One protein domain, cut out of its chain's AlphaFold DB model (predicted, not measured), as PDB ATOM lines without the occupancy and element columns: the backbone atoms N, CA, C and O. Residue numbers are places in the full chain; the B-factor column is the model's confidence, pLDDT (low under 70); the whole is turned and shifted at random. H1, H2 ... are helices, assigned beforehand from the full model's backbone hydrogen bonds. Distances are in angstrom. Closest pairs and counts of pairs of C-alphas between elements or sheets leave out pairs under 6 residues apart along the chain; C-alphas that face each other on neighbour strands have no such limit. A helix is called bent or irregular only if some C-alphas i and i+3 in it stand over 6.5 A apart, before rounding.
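What this domain is: This is residues 20 to 76 of the 425 residues of an uncharacterized protein of Heligmosomoides polygyrus (UniProt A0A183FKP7). One long helix, H1, makes the length of the model, and a shorter helix, H2, folds back from its far end at an angle, so that the two form a V that is open between its arms. H1 is slightly kinked near residue 40. The printed part has 57 residues with two named helices, H1 then H2, and no named strand; the class is all helix. It is extended, with a radius of gyration of the C-alphas of 16.7 A, and flat, spanning 52 by 30 by 12 A.

Where its parts are: H1, residues 20 to 55, runs 51.5 A from C-alpha 20 at (45.163, 21.939, 54.408) to C-alpha 55 at (54.441, 37.491, 6.184). It has a kink of 28 degrees near residue 40, and is neither bent nor irregular, but only just: C-alphas 37 and 40 are 6.4 A apart. H2, residues 59 to 74, runs 23.5 A and ends at C-alpha 74 (32.017, 29.832, 24.467); it too is neither bent nor irregular, but only just, with C-alphas 59 and 62 6.1 A apart.

How they stand to each other: H1 and H2 are close but not clearly touching; their closest C-alphas, those of Ser 52 and Pro 59, are 6.6 A apart. They run opposite ways at a steep tilt of 39 degrees. Of the O i to N i+4 pairs, 30 of 32 in H1 and 7 of 12 in H2 are within hydrogen-bond range.

The domain as a whole: The two C-alphas farthest apart, those of Pro 20 and Gly 56, are 52.4 A apart. The printed part has no cut, and the link from H1 to H2 is tight. Residues 20 to 47 and 63 to 76 stand free, among others. Mean pLDDT of the printed part is 73.2; residues 56 to 76 are under 70.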
ATOM      1  N   PRO A  20      44.058  21.234  55.064       88.81
ATOM      2  CA  PRO A  20      45.163  21.939  54.408       88.81
ATOM      3  C   PRO A  20      45.838  21.110  53.301       88.81
ATOM      4  O   PRO A  20      46.257  21.665  52.284       88.81
ATOM      5  N   ASP A  21      45.848  19.781  53.430       89.00
ATOM      6  CA  ASP A  21      46.378  18.872  52.408       89.00
ATOM      7  C   ASP A  21      45.527  18.858  51.128       89.00
ATOM      8  O   ASP A  21      46.054  18.820  50.013       89.00
ATOM      9  N   LEU A  22      44.200  18.948  51.268       88.56
ATOM     10  CA  LEU A  22      43.277  19.028  50.135       88.56
ATOM     11  C   LEU A  22      43.425  20.373  49.413       88.56
ATOM     12  O   LEU A  22      43.400  20.425  48.184       88.56
ATOM     13  N   GLN A  23      43.647  21.452  50.164       91.19
ATOM     14  CA  GLN A  23      43.862  22.777  49.591       91.19
ATOM     15  C   GLN A  23      45.196  22.872  48.831       91.19
ATOM     16  O   GLN A  23      45.265  23.486  47.762       91.19
ATOM     17  N   LEU A  24      46.241  22.190  49.311       91.31
ATOM     18  CA  LEU A  24      47.500  22.051  48.579       91.31
ATOM     19  C   LEU A  24      47.329  21.225  47.292       91.31
ATOM     20  O   LEU A  24      47.852  21.593  46.241       91.31
ATOM     21  N   CYS A  25      46.552  20.140  47.338       90.94
ATOM     22  CA  CYS A  25      46.270  19.333  46.148       90.94
ATOM     23  C   CYS A  25      45.488  20.123  45.088       90.94
ATOM     24  O   CYS A  25      45.846  20.084  43.910       90.94
ATOM     25  N   LEU A  26      44.467  20.883  45.496       90.31
ATOM     26  CA  LEU A  26      43.667  21.707  44.587       90.31
ATOM     27  C   LEU A  26      44.498  22.819  43.937       90.31
ATOM     28  O   LEU A  26      44.405  23.022  42.730       90.31
ATOM     29  N   THR A  27      45.374  23.481  44.696       91.94
ATOM     30  CA  THR A  27      46.257  24.525  44.146       91.94
ATOM     31  C   THR A  27      47.325  23.964  43.203       91.94
ATOM     32  O   THR A  27      47.667  24.602  42.205       91.94
ATOM     33  N   MET A  28      47.844  22.762  43.465       93.25
ATOM     34  CA  MET A  28      48.765  22.082  42.545       93.25
ATOM     35  C   MET A  28      48.062  21.637  41.261       93.25
ATOM     36  O   MET A  28      48.622  21.803  40.176       93.25
ATOM     37  N   LEU A  29      46.828  21.137  41.363       93.19
ATOM     38  CA  LEU A  29      46.010  20.775  40.208       93.19
ATOM     39  C   LEU A  29      45.666  22.007  39.365       93.19
ATOM     40  O   LEU A  29      45.813  21.970  38.149       93.19
ATOM     41  N   GLU A  30      45.291  23.119  39.995       93.25
ATOM     42  CA  GLU A  30      45.019  24.384  39.313       93.25
ATOM     43  C   GLU A  30      46.252  24.890  38.550       93.25
ATOM     44  O   GLU A  30      46.162  25.245  37.375       93.25
ATOM     45  N   LYS A  31      47.439  24.859  39.172       92.69
ATOM     46  CA  LYS A  31      48.698  25.218  38.498       92.69
ATOM     47  C   LYS A  31      49.032  24.271  37.352       92.69
ATOM     48  O   LYS A  31      49.509  24.727  36.316       92.69
ATOM     49  N   PHE A  32      48.781  22.976  37.523       93.94
ATOM     50  CA  PHE A  32      49.007  21.976  36.486       93.94
ATOM     51  C   PHE A  32      48.077  22.194  35.289       93.94
ATOM     52  O   PHE A  32      48.551  22.251  34.157       93.94
ATOM     53  N   VAL A  33      46.779  22.390  35.529       91.62
ATOM     54  CA  VAL A  33      45.788  22.675  34.482       91.62
ATOM     55  C   VAL A  33      46.123  23.985  33.781       91.62
ATOM     56  O   VAL A  33      46.182  24.012  32.557       91.62
ATOM     57  N   ASN A  34      46.437  25.048  34.523       88.69
ATOM     58  CA  ASN A  34      46.843  26.320  33.928       88.69
ATOM     59  C   ASN A  34      48.111  26.171  33.083       88.69
ATOM     60  O   ASN A  34      48.170  26.702  31.980       88.69
ATOM     61  N   PHE A  35      49.107  25.415  33.544       92.75
ATOM     62  CA  PHE A  35      50.312  25.185  32.759       92.75
ATOM     63  C   PHE A  35      50.005  24.383  31.490       92.75
ATOM     64  O   PHE A  35      50.292  24.851  30.398       92.75
ATOM     65  N   TYR A  36      49.368  23.217  31.590       91.88
ATOM     66  CA  TYR A  36      49.174  22.335  30.434       91.88
ATOM     67  C   TYR A  36      48.088  22.798  29.460       91.88
ATOM     68  O   TYR A  36      48.215  22.538  28.267       91.88
ATOM     69  N   MET A  37      47.055  23.503  29.926       88.75
ATOM     70  CA  MET A  37      45.981  24.000  29.058       88.75
ATOM     71  C   MET A  37      46.313  25.363  28.450       88.75
ATOM     72  O   MET A  37      45.964  25.613  27.298       88.75
ATOM     73  N   LEU A  38      47.012  26.246  29.176       87.31
ATOM     74  CA  LEU A  38      47.364  27.566  28.639       87.31
ATOM     75  C   LEU A  38      48.662  27.531  27.830       87.31
ATOM     76  O   LEU A  38      48.816  28.342  26.919       87.31
ATOM     77  N   TRP A  39      49.586  26.602  28.097       91.06
ATOM     78  CA  TRP A  39      50.848  26.514  27.352       91.06
ATOM     79  C   TRP A  39      50.662  26.328  25.838       91.06
ATOM     80  O   TRP A  39      51.298  27.071  25.088       91.06
ATOM     81  N   PRO A  40      49.770  25.446  25.342       90.25
ATOM     82  CA  PRO A  40      49.472  25.349  23.914       90.25
ATOM     83  C   PRO A  40      48.907  26.651  23.336       90.25
ATOM     84  O   PRO A  40      49.300  27.051  22.245       90.25
ATOM     85  N   ILE A  41      48.051  27.359  24.081       90.12
ATOM     86  CA  ILE A  41      47.461  28.637  23.651       90.12
ATOM     87  C   ILE A  41      48.551  29.710  23.524       90.12
ATOM     88  O   ILE A  41      48.636  30.402  22.506       90.12
ATOM     89  N   TYR A  42      49.436  29.814  24.519       88.25
ATOM     90  CA  TYR A  42      50.590  30.711  24.464       88.25
ATOM     91  C   TYR A  42      51.539  30.351  23.321       88.25
ATOM     92  O   TYR A  42      52.031  31.244  22.629       88.25
ATOM     93  N   TYR A  43      51.770  29.060  23.090       89.50
ATOM     94  CA  TYR A  43      52.629  28.570  22.018       89.50
ATOM     95  C   TYR A  43      52.063  28.903  20.631       89.50
ATOM     96  O   TYR A  43      52.788  29.433  19.790       89.50
ATOM     97  N   ILE A  44      50.765  28.680  20.409       89.81
ATOM     98  CA  ILE A  44      50.073  29.030  19.159       89.81
ATOM     99  C   ILE A  44      50.103  30.547  18.940       89.81
ATOM    100  O   ILE A  44      50.467  31.002  17.856       89.81
ATOM    101  N   SER A  45      49.813  31.341  19.975       86.75
ATOM    102  CA  SER A  45      49.847  32.807  19.883       86.75
ATOM    103  C   SER A  45      51.252  33.337  19.570       86.75
ATOM    104  O   SER A  45      51.417  34.262  18.769       86.75
ATOM    105  N   LEU A  46      52.290  32.725  20.149       89.31
ATOM    106  CA  LEU A  46      53.681  33.047  19.841       89.31
ATOM    107  C   LEU A  46      54.014  32.712  18.381       89.31
ATOM    108  O   LEU A  46      54.628  33.530  17.699       89.31
ATOM    109  N   TYR A  47      53.576  31.549  17.891       87.31
ATOM    110  CA  TYR A  47      53.777  31.132  16.503       87.31
ATOM    111  C   TYR A  47      53.086  32.066  15.512       87.31
ATOM    112  O   TYR A  47      53.729  32.520  14.572       87.31
ATOM    113  N   GLN A  48      51.828  32.435  15.756       81.06
ATOM    114  CA  GLN A  48      51.103  33.405  14.928       81.06
ATOM    115  C   GLN A  48      51.783  34.783  14.934       81.06
ATOM    116  O   GLN A  48      51.894  35.447  13.900       81.06
ATOM    117  N   LYS A  49      52.301  35.222  16.089       82.62
ATOM    118  CA  LYS A  49      53.052  36.479  16.190       82.62
ATOM    119  C   LYS A  49      54.359  36.422  15.399       82.62
ATOM    120  O   LYS A  49      54.707  37.400  14.748       82.62
ATOM    121  N   ILE A  50      55.068  35.298  15.431       83.88
ATOM    122  CA  ILE A  50      56.274  35.096  14.622       83.88
ATOM    123  C   ILE A  50      55.911  35.082  13.134       83.88
ATOM    124  O   ILE A  50      56.558  35.777  12.357       83.88
ATOM    125  N   ASP A  51      54.858  34.368  12.741       79.81
ATOM    126  CA  ASP A  51      54.460  34.233  11.339       79.81
ATOM    127  C   ASP A  51      54.022  35.576  10.734       79.81
ATOM    128  O   ASP A  51      54.508  35.954   9.674       79.81
ATOM    129  N   SER A  52      53.245  36.386  11.469       76.62
ATOM    130  CA  SER A  52      52.879  37.753  11.044       76.62
ATOM    131  C   SER A  52      54.082  38.688  10.836       76.62
ATOM    132  O   SER A  52      54.060  39.537   9.942       76.62
ATOM    133  N   ILE A  53      55.167  38.514  11.604       80.31
ATOM    134  CA  ILE A  53      56.423  39.258  11.398       80.31
ATOM    135  C   ILE A  53      57.100  38.832  10.086       80.31
ATOM    136  O   ILE A  53      57.748  39.654   9.437       80.31
ATOM    137  N   PHE A  54      56.953  37.569   9.678       72.62
ATOM    138  CA  PHE A  54      57.542  37.039   8.448       72.62
ATOM    139  C   PHE A  54      56.692  37.289   7.197       72.62
ATOM    140  O   PHE A  54      57.260  37.469   6.119       72.62
ATOM    141  N   THR A  55      55.366  37.326   7.318       76.31
ATOM    142  CA  THR A  55      54.441  37.491   6.184       76.31
ATOM    143  C   THR A  55      54.086  38.948   5.886       76.31
ATOM    144  O   THR A  55      53.554  39.236   4.818       76.31
ATOM    145  N   GLY A  56      54.417  39.890   6.779       58.12
ATOM    146  CA  GLY A  56      54.203  41.325   6.558       58.12
ATOM    147  C   GLY A  56      52.739  41.769   6.647       58.12
ATOM    148  O   GLY A  56      52.424  42.909   6.310       58.12
ATOM    149  N   THR A  57      51.841  40.899   7.110       54.78
ATOM    150  CA  THR A  57      50.437  41.230   7.381       54.78
ATOM    151  C   THR A  57      50.300  41.906   8.741       54.78
ATOM    152  O   THR A  57      50.842  41.427   9.741       54.78
ATOM    153  N   SER A  58      49.583  43.031   8.792       51.16
ATOM    154  CA  SER A  58      49.469  43.827  10.014       51.16
ATOM    155  C   SER A  58      48.735  43.048  11.133       51.16
ATOM    156  O   SER A  58      47.683  42.462  10.880       51.16
ATOM    157  N   PRO A  59      49.237  43.030  12.386       52.81
ATOM    158  CA  PRO A  59      48.655  42.227  13.476       52.81
ATOM    159  C   PRO A  59      47.274  42.678  13.985       52.81
ATOM    160  O   PRO A  59      46.740  42.059  14.906       52.81
ATOM    161  N   LEU A  60      46.730  43.787  13.473       52.91
ATOM    162  CA  LEU A  60      45.532  44.434  14.016       52.91
ATOM    163  C   LEU A  60      44.230  43.910  13.396       52.91
ATOM    164  O   LEU A  60      43.232  43.827  14.107       52.91
ATOM    165  N   GLU A  61      44.243  43.472  12.134       48.66
ATOM    166  CA  GLU A  61      43.034  42.956  11.473       48.66
ATOM    167  C   GLU A  61      42.665  41.535  11.930       48.66
ATOM    168  O   GLU A  61      41.489  41.254  12.158       48.66
ATOM    169  N   LEU A  62      43.645  40.655  12.181       50.81
ATOM    170  CA  LEU A  62      43.361  39.291  12.658       50.81
ATOM    171  C   LEU A  62      42.799  39.259  14.092       50.81
ATOM    172  O   LEU A  62      41.919  38.459  14.403       50.81
ATOM    173  N   ARG A  63      43.272  40.150  14.974       51.91
ATOM    174  CA  ARG A  63      42.863  40.163  16.392       51.91
ATOM    175  C   ARG A  63      41.418  40.613  16.599       51.91
ATOM    176  O   ARG A  63      40.792  40.203  17.579       51.91
ATOM    177  N   PHE A  64      40.882  41.438  15.702       50.56
ATOM    178  CA  PHE A  64      39.501  41.905  15.803       50.56
ATOM    179  C   PHE A  64      38.508  40.803  15.407       50.56
ATOM    180  O   PHE A  64      37.526  40.582  16.109       50.56
ATOM    181  N   TYR A  65      38.813  40.036  14.356       45.97
ATOM    182  CA  TYR A  65      37.949  38.944  13.899       45.97
ATOM    183  C   TYR A  65      37.958  37.731  14.839       45.97
ATOM    184  O   TYR A  65      36.897  37.197  15.167       45.97
ATOM    185  N   GLU A  66      39.122  37.319  15.349       49.94
ATOM    186  CA  GLU A  66      39.191  36.131  16.211       49.94
ATOM    187  C   GLU A  66      38.655  36.384  17.629       49.94
ATOM    188  O   GLU A  66      38.000  35.509  18.195       49.94
ATOM    189  N   SER A  67      38.843  37.581  18.200       45.81
ATOM    190  CA  SER A  67      38.347  37.874  19.557       45.81
ATOM    191  C   SER A  67      36.820  37.969  19.641       45.81
ATOM    192  O   SER A  67      36.241  37.583  20.658       45.81
ATOM    193  N   VAL A  68      36.159  38.415  18.567       49.84
ATOM    194  CA  VAL A  68      34.693  38.473  18.480       49.84
ATOM    195  C   VAL A  68      34.107  37.077  18.242       49.84
ATOM    196  O   VAL A  68      33.148  36.693  18.909       49.84
ATOM    197  N   CYS A  69      34.721  36.260  17.381       46.06
ATOM    198  CA  CYS A  69      34.248  34.896  17.130       46.06
ATOM    199  C   CYS A  69      34.478  33.940  18.315       46.06
ATOM    200  O   CYS A  69      33.618  33.102  18.597       46.06
ATOM    201  N   PHE A  70      35.591  34.065  19.047       42.91
ATOM    202  CA  PHE A  70      35.901  33.149  20.153       42.91
ATOM    203  C   PHE A  70      35.032  33.407  21.396       42.91
ATOM    204  O   PHE A  70      34.617  32.461  22.067       42.91
ATOM    205  N   ARG A  71      34.676  34.672  21.675       43.81
ATOM    206  CA  ARG A  71      33.774  35.025  22.789       43.81
ATOM    207  C   ARG A  71      32.333  34.562  22.562       43.81
ATOM    208  O   ARG A  71      31.674  34.172  23.521       43.81
ATOM    209  N   CYS A  72      31.859  34.554  21.318       42.31
ATOM    210  CA  CYS A  72      30.497  34.119  20.999       42.31
ATOM    211  C   CYS A  72      30.327  32.592  21.068       42.31
ATOM    212  O   CYS A  72      29.274  32.116  21.485       42.31
ATOM    213  N   LYS A  73      31.366  31.814  20.734       43.94
ATOM    214  CA  LYS A  73      31.285  30.342  20.710       43.94
ATOM    215  C   LYS A  73      31.303  29.702  22.106       43.94
ATOM    216  O   LYS A  73      30.693  28.658  22.300       43.94
ATOM    217  N   PHE A  74      31.948  30.340  23.087       41.78
ATOM    218  CA  PHE A  74      32.017  29.832  24.467       41.78
ATOM    219  C   PHE A  74      30.793  30.181  25.328       41.78
ATOM    220  O   PHE A  74      30.573  29.555  26.359       41.78
ATOM    221  N   ALA A  75      29.986  31.161  24.917       47.53
ATOM    222  CA  ALA A  75      28.852  31.651  25.699       47.53
ATOM    223  C   ALA A  75      27.500  31.004  25.329       47.53
ATOM    224  O   ALA A  75      26.467  31.442  25.821       47.53
ATOM    225  N   GLY A  76      27.476  29.983  24.462       37.56
ATOM    226  CA  GLY A  76      26.244  29.260  24.110       37.56
ATOM    227  C   GLY A  76      25.197  30.085  23.345       37.56
ATOM    228  O   GLY A  76      24.074  29.621  23.151       37.56
TER     229      GLY A  76